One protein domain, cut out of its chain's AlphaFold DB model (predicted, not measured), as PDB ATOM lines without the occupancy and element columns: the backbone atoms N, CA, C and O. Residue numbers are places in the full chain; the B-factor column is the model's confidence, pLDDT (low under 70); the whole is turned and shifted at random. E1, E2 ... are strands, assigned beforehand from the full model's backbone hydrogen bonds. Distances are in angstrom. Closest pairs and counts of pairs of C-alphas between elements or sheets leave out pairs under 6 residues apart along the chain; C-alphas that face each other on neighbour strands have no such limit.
ATOM      1  N   VAL A 270     -20.746 -45.929  15.393       82.31
ATOM      2  CA  VAL A 270     -19.917 -44.886  15.996       82.31
ATOM      3  C   VAL A 270     -18.476 -45.037  15.539       82.31
ATOM      4  O   VAL A 270     -17.788 -45.995  15.879       82.31
ATOM      5  N   LEU A 271     -18.001 -44.041  14.799       84.25
ATOM      6  CA  LEU A 271     -16.635 -43.960  14.303       84.25
ATOM      7  C   LEU A 271     -15.821 -43.057  15.228       84.25
ATOM      8  O   LEU A 271     -16.055 -41.850  15.293       84.25
ATOM      9  N   LEU A 272     -14.851 -43.626  15.944       89.75
ATOM     10  CA  LEU A 272     -13.913 -42.831  16.736       89.75
ATOM     11  C   LEU A 272     -12.882 -42.185  15.806       89.75
ATOM     12  O   LEU A 272     -12.004 -42.859  15.273       89.75
ATOM     13  N   ASN A 273     -12.979 -40.870  15.625       90.12
ATOM     14  CA  ASN A 273     -12.120 -40.138  14.697       90.12
ATOM     15  C   ASN A 273     -10.777 -39.779  15.347       90.12
ATOM     16  O   ASN A 273      -9.725 -39.915  14.723       90.12
ATOM     17  N   SER A 274     -10.799 -39.294  16.593       94.56
ATOM     18  CA  SER A 274      -9.586 -38.973  17.352       94.56
ATOM     19  C   SER A 274      -9.835 -38.860  18.858       94.56
ATOM     20  O   SER A 274     -10.936 -38.548  19.311       94.56
ATOM     21  N   TYR A 275      -8.779 -39.094  19.641       95.88
ATOM     22  CA  TYR A 275      -8.741 -38.833  21.078       95.88
ATOM     23  C   TYR A 275      -7.357 -38.309  21.474       95.88
ATOM     24  O   TYR A 275      -6.352 -38.970  21.214       95.88
ATOM     25  N   ASP A 276      -7.292 -37.127  22.088       95.38
ATOM     26  CA  ASP A 276      -6.029 -36.454  22.449       95.38
ATOM     27  C   ASP A 276      -5.653 -36.581  23.940       95.38
ATOM     28  O   ASP A 276      -4.681 -35.979  24.396       95.38
ATOM     29  N   GLY A 277      -6.410 -37.378  24.701       92.69
ATOM     30  CA  GLY A 277      -6.245 -37.536  26.147       92.69
ATOM     31  C   GLY A 277      -7.251 -36.751  26.991       92.69
ATOM     32  O   GLY A 277      -7.406 -37.070  28.169       92.69
ATOM     33  N   THR A 278      -7.959 -35.773  26.417       95.75
ATOM     34  CA  THR A 278      -9.073 -35.083  27.099       95.75
ATOM     35  C   THR A 278     -10.281 -34.841  26.206       95.75
ATOM     36  O   THR A 278     -11.386 -34.660  26.709       95.75
ATOM     37  N   THR A 279     -10.097 -34.816  24.892       97.06
ATOM     38  CA  THR A 279     -11.126 -34.508  23.907       97.06
ATOM     39  C   THR A 279     -11.327 -35.714  23.008       97.06
ATOM     40  O   THR A 279     -10.389 -36.171  22.357       97.06
ATOM     41  N   LEU A 280     -12.559 -36.214  22.958       96.94
ATOM     42  CA  LEU A 280     -12.980 -37.265  22.043       96.94
ATOM     43  C   LEU A 280     -13.735 -36.633  20.871       96.94
ATOM     44  O   LEU A 280     -14.718 -35.918  21.078       96.94
ATOM     45  N   ASN A 281     -13.279 -36.905  19.651       97.31
ATOM     46  CA  ASN A 281     -13.991 -36.599  18.417       97.31
ATOM     47  C   ASN A 281     -14.468 -37.911  17.794       97.31
ATOM     48  O   ASN A 281     -13.676 -38.833  17.585       97.31
ATOM     49  N   PHE A 282     -15.759 -37.998  17.505       95.06
ATOM     50  CA  PHE A 282     -16.371 -39.193  16.939       95.06
ATOM     51  C   PHE A 282     -17.539 -38.817  16.037       95.06
ATOM     52  O   PHE A 282     -18.152 -37.764  16.199       95.06
ATOM     53  N   THR A 283     -17.849 -39.680  15.083       88.69
ATOM     54  CA  THR A 283     -19.011 -39.547  14.208       88.69
ATOM     55  C   THR A 283     -20.016 -40.615  14.581       88.69
ATOM     56  O   THR A 283     -19.666 -41.789  14.620       88.69
ATOM     57  N   VAL A 284     -21.254 -40.211  14.842       85.19
ATOM     58  CA  VAL A 284     -22.382 -41.139  14.869       85.19
ATOM     59  C   VAL A 284     -22.954 -41.167  13.459       85.19
ATOM     60  O   VAL A 284     -23.345 -40.133  12.917       85.19
ATOM     61  N   VAL A 285     -22.935 -42.340  12.849       76.12
ATOM     62  CA  VAL A 285     -23.587 -42.646  11.579       76.12
ATOM     63  C   VAL A 285     -24.941 -43.257  11.923       76.12
ATOM     64  O   VAL A 285     -25.015 -44.008  12.883       76.12
ATOM     65  N   GLY A 286     -26.002 -42.916  11.195       70.06
ATOM     66  CA  GLY A 286     -27.378 -43.317  11.509       70.06
ATOM     67  C   GLY A 286     -28.097 -42.347  12.454       70.06
ATOM     68  O   GLY A 286     -27.472 -41.574  13.176       70.06
ATOM     69  N   GLU A 287     -29.429 -42.361  12.409       74.56
ATOM     70  CA  GLU A 287     -30.288 -41.577  13.306       74.56
ATOM     71  C   GLU A 287     -30.347 -42.229  14.695       74.56
ATOM     72  O   GLU A 287     -30.251 -43.450  14.800       74.56
ATOM     73  N   GLY A 288     -30.542 -41.431  15.748       80.44
ATOM     74  CA  GLY A 288     -30.706 -41.939  17.115       80.44
ATOM     75  C   GLY A 288     -29.779 -41.276  18.129       80.44
ATOM     76  O   GLY A 288     -29.097 -40.290  17.834       80.44
ATOM     77  N   ALA A 289     -29.773 -41.806  19.354       88.00
ATOM     78  CA  ALA A 289     -29.033 -41.237  20.473       88.00
ATOM     79  C   ALA A 289     -27.969 -42.203  21.005       88.00
ATOM     80  O   ALA A 289     -28.259 -43.346  21.344       88.00
ATOM     81  N   VAL A 290     -26.732 -41.722  21.131       92.75
ATOM     82  CA  VAL A 290     -25.599 -42.501  21.652       92.75
ATOM     83  C   VAL A 290     -25.103 -41.904  22.964       92.75
ATOM     84  O   VAL A 290     -25.086 -40.686  23.137       92.75
ATOM     85  N   ALA A 291     -24.656 -42.740  23.895       97.38
ATOM     86  CA  ALA A 291     -23.952 -42.323  25.104       97.38
ATOM     87  C   ALA A 291     -22.603 -43.030  25.233       97.38
ATOM     88  O   ALA A 291     -22.446 -44.171  24.820       97.38
ATOM     89  N   ILE A 292     -21.645 -42.381  25.892       97.62
ATOM     90  CA  ILE A 292     -20.473 -43.059  26.449       97.62
ATOM     91  C   ILE A 292     -20.917 -43.700  27.763       97.62
ATOM     92  O   ILE A 292     -21.326 -42.993  28.691       97.62
ATOM     93  N   THR A 293     -20.817 -45.019  27.866       97.75
ATOM     94  CA  THR A 293     -21.168 -45.784  29.067       97.75
ATOM     95  C   THR A 293     -19.954 -46.531  29.604       97.75
ATOM     96  O   THR A 293     -19.000 -46.824  28.882       97.75
ATOM     97  N   LYS A 294     -19.972 -46.861  30.895       96.69
ATOM     98  CA  LYS A 294     -19.052 -47.861  31.448       96.69
ATOM     99  C   LYS A 294     -19.529 -49.274  31.122       96.69
ATOM    100  O   LYS A 294     -20.671 -49.477  30.721       96.69
ATOM    101  N   GLU A 295     -18.667 -50.251  31.387       90.56
ATOM    102  CA  GLU A 295     -18.981 -51.685  31.276       90.56
ATOM    103  C   GLU A 295     -20.168 -52.128  32.153       90.56
ATOM    104  O   GLU A 295     -20.864 -53.075  31.807       90.56
ATOM    105  N   ASP A 296     -20.455 -51.423  33.253       92.75
ATOM    106  CA  ASP A 296     -21.638 -51.675  34.093       92.75
ATOM    107  C   ASP A 296     -22.943 -51.064  33.535       92.75
ATOM    108  O   ASP A 296     -23.977 -51.106  34.200       92.75
ATOM    109  N   GLY A 297     -22.894 -50.470  32.338       92.19
ATOM    110  CA  GLY A 297     -24.016 -49.793  31.687       92.19
ATOM    111  C   GLY A 297     -24.272 -48.368  32.185       92.19
ATOM    112  O   GLY A 297     -25.158 -47.692  31.665       92.19
ATOM    113  N   SER A 298     -23.515 -47.863  33.170       95.88
ATOM    114  CA  SER A 298     -23.713 -46.495  33.660       95.88
ATOM    115  C   SER A 298     -23.300 -45.458  32.617       95.88
ATOM    116  O   SER A 298     -22.172 -45.462  32.120       95.88
ATOM    117  N   VAL A 299     -24.214 -44.536  32.309       96.62
ATOM    118  CA  VAL A 299     -23.958 -43.415  31.398       96.62
ATOM    119  C   VAL A 299     -22.959 -42.451  32.034       96.62
ATOM    120  O   VAL A 299     -23.144 -41.979  33.157       96.62
ATOM    121  N   VAL A 300     -21.892 -42.159  31.297       96.94
ATOM    122  CA  VAL A 300     -20.827 -41.228  31.685       96.94
ATOM    123  C   VAL A 300     -21.003 -39.896  30.973       96.94
ATOM    124  O   VAL A 300     -20.786 -38.848  31.579       96.94
ATOM    125  N   GLN A 301     -21.401 -39.931  29.699       97.31
ATOM    126  CA  GLN A 301     -21.595 -38.738  28.882       97.31
ATOM    127  C   GLN A 301     -22.568 -38.997  27.727       97.31
ATOM    128  O   GLN A 301     -22.624 -40.110  27.215       97.31
ATOM    129  N   GLY A 302     -23.307 -37.970  27.309       95.56
ATOM    130  CA  GLY A 302     -24.382 -38.058  26.314       95.56
ATOM    131  C   GLY A 302     -25.722 -37.561  26.884       95.56
ATOM    132  O   GLY A 302     -25.743 -37.071  28.019       95.56
ATOM    133  N   PRO A 303     -26.834 -37.668  26.135       95.81
ATOM    134  CA  PRO A 303     -26.937 -38.232  24.788       95.81
ATOM    135  C   PRO A 303     -26.255 -37.377  23.712       95.81
ATOM    136  O   PRO A 303     -26.231 -36.150  23.798       95.81
ATOM    137  N   PHE A 304     -25.745 -38.039  22.680       95.94
ATOM    138  CA  PHE A 304     -25.319 -37.451  21.413       95.94
ATOM    139  C   PHE A 304     -26.333 -37.871  20.357       95.94
ATOM    140  O   PHE A 304     -26.409 -39.049  20.014       95.94
ATOM    141  N   VAL A 305     -27.162 -36.922  19.927       91.50
ATOM    142  CA  VAL A 305     -28.339 -37.194  19.096       91.50
ATOM    143  C   VAL A 305     -28.045 -36.804  17.656       91.50
ATOM    144  O   VAL A 305     -27.714 -35.649  17.395       91.50
ATOM    145  N   VAL A 306     -28.177 -37.761  16.741       79.75
ATOM    146  CA  VAL A 306     -28.279 -37.495  15.303       79.75
ATOM    147  C   VAL A 306     -29.757 -37.349  14.987       79.75
ATOM    148  O   VAL A 306     -30.523 -38.307  15.129       79.75
ATOM    149  N   GLU A 307     -30.156 -36.138  14.604       79.88
ATOM    150  CA  GLU A 307     -31.558 -35.844  14.337       79.88
ATOM    151  C   GLU A 307     -32.041 -36.577  13.085       79.88
ATOM    152  O   GLU A 307     -31.283 -36.888  12.157       79.88
ATOM    153  N   ARG A 308     -33.349 -36.830  13.044       64.12
ATOM    154  CA  ARG A 308     -33.982 -37.467  11.892       64.12
ATOM    155  C   ARG A 308     -33.708 -36.669  10.613       64.12
ATOM    156  O   ARG A 308     -33.963 -35.468  10.558       64.12
ATOM    157  N   GLY A 309     -33.256 -37.356   9.569       57.81
ATOM    158  CA  GLY A 309     -32.914 -36.790   8.267       57.81
ATOM    159  C   GLY A 309     -31.473 -36.292   8.135       57.81
ATOM    160  O   GLY A 309     -31.060 -35.998   7.015       57.81
ATOM    161  N   GLU A 310     -30.690 -36.224   9.219       67.69
ATOM    162  CA  GLU A 310     -29.268 -35.844   9.136       67.69
ATOM    163  C   GLU A 310     -28.401 -36.994   8.614       67.69
ATOM    164  O   GLU A 310     -27.386 -36.771   7.954       67.69
ATOM    165  N   GLY A 311     -28.802 -38.237   8.892       64.44
ATOM    166  CA  GLY A 311     -28.121 -39.456   8.460       64.44
ATOM    167  C   GLY A 311     -26.789 -39.735   9.167       64.44
ATOM    168  O   GLY A 311     -26.455 -40.902   9.345       64.44
ATOM    169  N   GLN A 312     -26.047 -38.705   9.583       83.50
ATOM    170  CA  GLN A 312     -24.859 -38.783  10.434       83.50
ATOM    171  C   GLN A 312     -24.543 -37.417  11.062       83.50
ATOM    172  O   GLN A 312     -24.863 -36.378  10.484       83.50
ATOM    173  N   ASN A 313     -23.834 -37.402  12.191       89.31
ATOM    174  CA  ASN A 313     -23.307 -36.174  12.787       89.31
ATOM    175  C   ASN A 313     -21.966 -36.424  13.503       89.31
ATOM    176  O   ASN A 313     -21.732 -37.498  14.062       89.31
ATOM    177  N   THR A 314     -21.067 -35.437  13.485       93.44
ATOM    178  CA  THR A 314     -19.761 -35.511  14.157       93.44
ATOM    179  C   THR A 314     -19.793 -34.696  15.439       93.44
ATOM    180  O   THR A 314     -19.992 -33.482  15.429       93.44
ATOM    181  N   PHE A 315     -19.512 -35.359  16.553       96.75
ATOM    182  CA  PHE A 315     -19.490 -34.769  17.878       96.75
ATOM    183  C   PHE A 315     -18.059 -34.596  18.367       96.75
ATOM    184  O   PHE A 315     -17.154 -35.377  18.070       96.75
ATOM    185  N   THR A 316     -17.857 -33.550  19.160       97.12
ATOM    186  CA  THR A 316     -16.625 -33.339  19.918       97.12
ATOM    187  C   THR A 316     -17.004 -33.109  21.363       97.12
ATOM    188  O   THR A 316     -17.817 -32.235  21.655       97.12
ATOM    189  N   THR A 317     -16.421 -33.887  22.270       97.75
ATOM    190  CA  THR A 317     -16.764 -33.816  23.686       97.75
ATOM    191  C   THR A 317     -15.532 -33.934  24.573       97.75
ATOM    192  O   THR A 317     -14.571 -34.624  24.237       97.75
ATOM    193  N   GLN A 318     -15.555 -33.256  25.721       97.56
ATOM    194  CA  GLN A 318     -14.524 -33.421  26.744       97.56
ATOM    195  C   GLN A 318     -14.784 -34.716  27.506       97.56
ATOM    196  O   GLN A 318     -15.816 -34.837  28.162       97.56
ATOM    197  N   PHE A 319     -13.855 -35.658  27.433       96.69
ATOM    198  CA  PHE A 319     -13.936 -36.962  28.065       96.69
ATOM    199  C   PHE A 319     -12.602 -37.286  28.739       96.69
ATOM    200  O   PHE A 319     -11.564 -37.362  28.089       96.69
ATOM    201  N   THR A 320     -12.622 -37.475  30.059       96.44
ATOM    202  CA  THR A 320     -11.446 -37.890  30.834       96.44
ATOM    203  C   THR A 320     -11.758 -39.220  31.518       96.44
ATOM    204  O   THR A 320     -12.437 -39.232  32.552       96.44
ATOM    205  N   PRO A 321     -11.309 -40.352  30.952       95.19
ATOM    206  CA  PRO A 321     -11.577 -41.662  31.506       95.19
ATOM    207  C   PRO A 321     -10.861 -41.812  32.847       95.19
ATOM    208  O   PRO A 321      -9.713 -41.410  33.034       95.19
ATOM    209  N   LYS A 322     -11.557 -42.410  33.810       96.44
ATOM    210  CA  LYS A 322     -10.942 -42.848  35.065       96.44
ATOM    211  C   LYS A 322      -9.999 -44.017  34.791       96.44
ATOM    212  O   LYS A 322     -10.392 -44.948  34.093       96.44
ATOM    213  N   ALA A 323      -8.817 -43.984  35.403       95.38
ATOM    214  CA  ALA A 323      -7.869 -45.092  35.368       95.38
ATOM    215  C   ALA A 323      -8.499 -46.388  35.904       95.38
ATOM    216  O   ALA A 323      -9.285 -46.361  36.859       95.38
ATOM    217  N   ASN A 324      -8.110 -47.517  35.317       95.12
ATOM    218  CA  ASN A 324      -8.651 -48.852  35.563       95.12
ATOM    219  C   ASN A 324     -10.165 -48.951  35.307       95.12
ATOM    220  O   ASN A 324     -10.874 -49.649  36.031       95.12
ATOM    221  N   SER A 325     -10.686 -48.215  34.323       96.81
ATOM    222  CA  SER A 325     -12.089 -48.306  33.900       96.81
ATOM    223  C   SER A 325     -12.177 -48.523  32.394       96.81
ATOM    224  O   SER A 325     -11.362 -47.994  31.639       96.81
ATOM    225  N   CYS A 326     -13.190 -49.275  31.967       96.88
ATOM    226  CA  CYS A 326     -13.476 -49.532  30.562       96.88
ATOM    227  C   CYS A 326     -14.767 -48.835  30.134       96.88
ATOM    228  O   CYS A 326     -15.736 -48.778  30.899       96.88
ATOM    229  N   TYR A 327     -14.763 -48.329  28.906       97.38
ATOM    230  CA  TYR A 327     -15.851 -47.565  28.318       97.38
ATOM    231  C   TYR A 327     -16.193 -48.112  26.939       97.38
ATOM    232  O   TYR A 327     -15.333 -48.636  26.230       97.38
ATOM    233  N   VAL A 328     -17.459 -47.960  26.585       96.19
ATOM    234  CA  VAL A 328     -18.016 -48.239  25.263       96.19
ATOM    235  C   VAL A 328     -18.960 -47.099  24.899       96.19
ATOM    236  O   VAL A 328     -19.387 -46.341  25.776       96.19
ATOM    237  N   MET A 329     -19.287 -46.961  23.620       94.88
ATOM    238  CA  MET A 329     -20.421 -46.142  23.208       94.88
ATOM    239  C   MET A 329     -21.621 -47.046  22.968       94.88
ATOM    240  O   MET A 329     -21.478 -48.122  22.395       94.88
ATOM    241  N   THR A 330     -22.778 -46.626  23.460       91.31
ATOM    242  CA  THR A 330     -23.985 -47.446  23.536       91.31
ATOM    243  C   THR A 330     -25.155 -46.652  22.982       91.31
ATOM    244  O   THR A 330     -25.315 -45.475  23.321       91.31
ATOM    245  N   ASP A 331     -25.965 -47.292  22.148       86.19
ATOM    246  CA  ASP A 331     -27.273 -46.784  21.739       86.19
ATOM    247  C   ASP A 331     -28.167 -46.691  22.985       86.19
ATOM    248  O   ASP A 331     -28.354 -47.665  23.714       86.19
ATOM    249  N   ILE A 332     -28.680 -45.497  23.268       86.50
ATOM    250  CA  ILE A 332     -29.448 -45.218  24.486       86.50
ATOM    251  C   ILE A 332     -30.820 -45.886  24.460       86.50
ATOM    252  O   ILE A 332     -31.333 -46.248  25.521       86.50
ATOM    253  N   ASP A 333     -31.401 -46.051  23.276       77.06
ATOM    254  CA  ASP A 333     -32.740 -46.601  23.112       77.06
ATOM    255  C   ASP A 333     -32.713 -48.127  23.236       77.06
ATOM    256  O   ASP A 333     -33.579 -48.717  23.887       77.06
ATOM    257  N   THR A 334     -31.693 -48.774  22.664       75.81
ATOM    258  CA  THR A 334     -31.598 -50.245  22.650       75.81
ATOM    259  C   THR A 334     -30.663 -50.826  23.710       75.81
ATOM    260  O   THR A 334     -30.758 -52.011  24.035       75.81
ATOM    261  N   GLY A 335     -29.750 -50.025  24.262       82.19
ATOM    262  CA  GLY A 335     -28.665 -50.503  25.120       82.19
ATOM    263  C   GLY A 335     -27.582 -51.283  24.362       82.19
ATOM    264  O   GLY A 335     -26.727 -51.911  24.991       82.19
ATOM    265  N   THR A 336     -27.612 -51.269  23.027       81.00
ATOM    266  CA  THR A 336     -26.649 -51.978  22.179       81.00
ATOM    267  C   THR A 336     -25.293 -51.289  22.222       81.00
ATOM    268  O   THR A 336     -25.189 -50.083  22.006       81.00
ATOM    269  N   VAL A 337     -24.236 -52.061  22.468       85.69
ATOM    270  CA  VAL A 337     -22.854 -51.576  22.401       85.69
ATOM    271  C   VAL A 337     -22.449 -51.375  20.939       85.69
ATOM    272  O   VAL A 337     -22.535 -52.303  20.139       85.69
ATOM    273  N   MET A 338     -21.992 -50.169  20.608       80.06
ATOM    274  CA  MET A 338     -21.714 -49.703  19.243       80.06
ATOM    275  C   MET A 338     -20.223 -49.556  18.920       80.06
ATOM    276  O   MET A 338     -19.864 -49.252  17.786       80.06
ATOM    277  N   THR A 339     -19.347 -49.713  19.911       85.88
ATOM    278  CA  THR A 339     -17.891 -49.627  19.737       85.88
ATOM    279  C   THR A 339     -17.191 -50.757  20.469       85.88
ATOM    280  O   THR A 339     -17.734 -51.330  21.415       85.88
ATOM    281  N   ASP A 340     -15.928 -50.991  20.117       87.56
ATOM    282  CA  ASP A 340     -15.033 -51.790  20.947       87.56
ATOM    283  C   ASP A 340     -14.949 -51.246  22.382       87.56
ATOM    284  O   ASP A 340     -15.285 -50.094  22.686       87.56
ATOM    285  N   LYS A 341     -14.466 -52.102  23.284       92.75
ATOM    286  CA  LYS A 341     -14.199 -51.740  24.673       92.75
ATOM    287  C   LYS A 341     -12.846 -51.041  24.796       92.75
ATOM    288  O   LYS A 341     -11.809 -51.651  24.542       92.75
ATOM    289  N   TYR A 342     -12.852 -49.805  25.290       92.81
ATOM    290  CA  TYR A 342     -11.645 -49.008  25.523       92.81
ATOM    291  C   TYR A 342     -11.368 -48.873  27.020       92.81
ATOM    292  O   TYR A 342     -12.157 -48.278  27.756       92.81
ATOM    293  N   CYS A 343     -10.247 -49.432  27.476       94.62
ATOM    294  CA  CYS A 343      -9.823 -49.396  28.876       94.62
ATOM    295  C   CYS A 343      -8.619 -48.466  29.048       94.62
ATOM    296  O   CYS A 343      -7.700 -48.493  28.228       94.62
ATOM    297  N   PHE A 344      -8.635 -47.668  30.115       93.31
ATOM    298  CA  PHE A 344      -7.633 -46.636  30.407       93.31
ATOM    299  C   PHE A 344      -6.956 -46.840  31.755       93.31
ATOM    300  O   PHE A 344      -7.616 -47.386  32.672       93.31
TER     301      PHE A 344
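This is residues 270 to 344 of the 344 residues of an uncharacterized protein of Thioploca ingrica (UniProt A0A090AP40). Two antiparallel three-stranded sheets, E4 E3 E6 and E1 E2 E5, stand face to face as a sandwich, their strands at 38 degrees. After E6 the chain folds back, residues 342 to 343 pairing with 326 to 327. The 75 printed residues hold six named strands, E1 to E6 in chain order, and no named helix: all strand. The whole is compact, radius of gyration of the C-alphas 11.7 A, spanning 38 by 25 by 16 A.

E4 is residues 299 to 306, E3 288 to 294, 19.4 A long, and E6 326 to 331, ending at C-alpha (-27.273, -46.784, 21.739). E1 is residues 270 to 275, from C-alpha (-19.917, -44.886, 15.996); E2 is 279 to 285, and E5 312 to 318, 20.0 A long.

Within hydrogen-bond range are N 290 and O 304 of hairpin E3 and E4, 2.9 A; N 291 and O 330 of E3 and E6, 2.9 A; N 271 and O 283 of hairpin E1 and E2, 2.8 A; N 282 and O 315 of E2 and E5, 3.0 A. Between the sheets, the closest C-alphas of E4 and E5, Val 306 and Asn 313, are 5.7 A apart.

The farthest C-alphas, Gly 309 and Asn 324, are 38.5 A apart. The printed part has no cut and no long link; pLDDT is under 70 at residues 308 to 311.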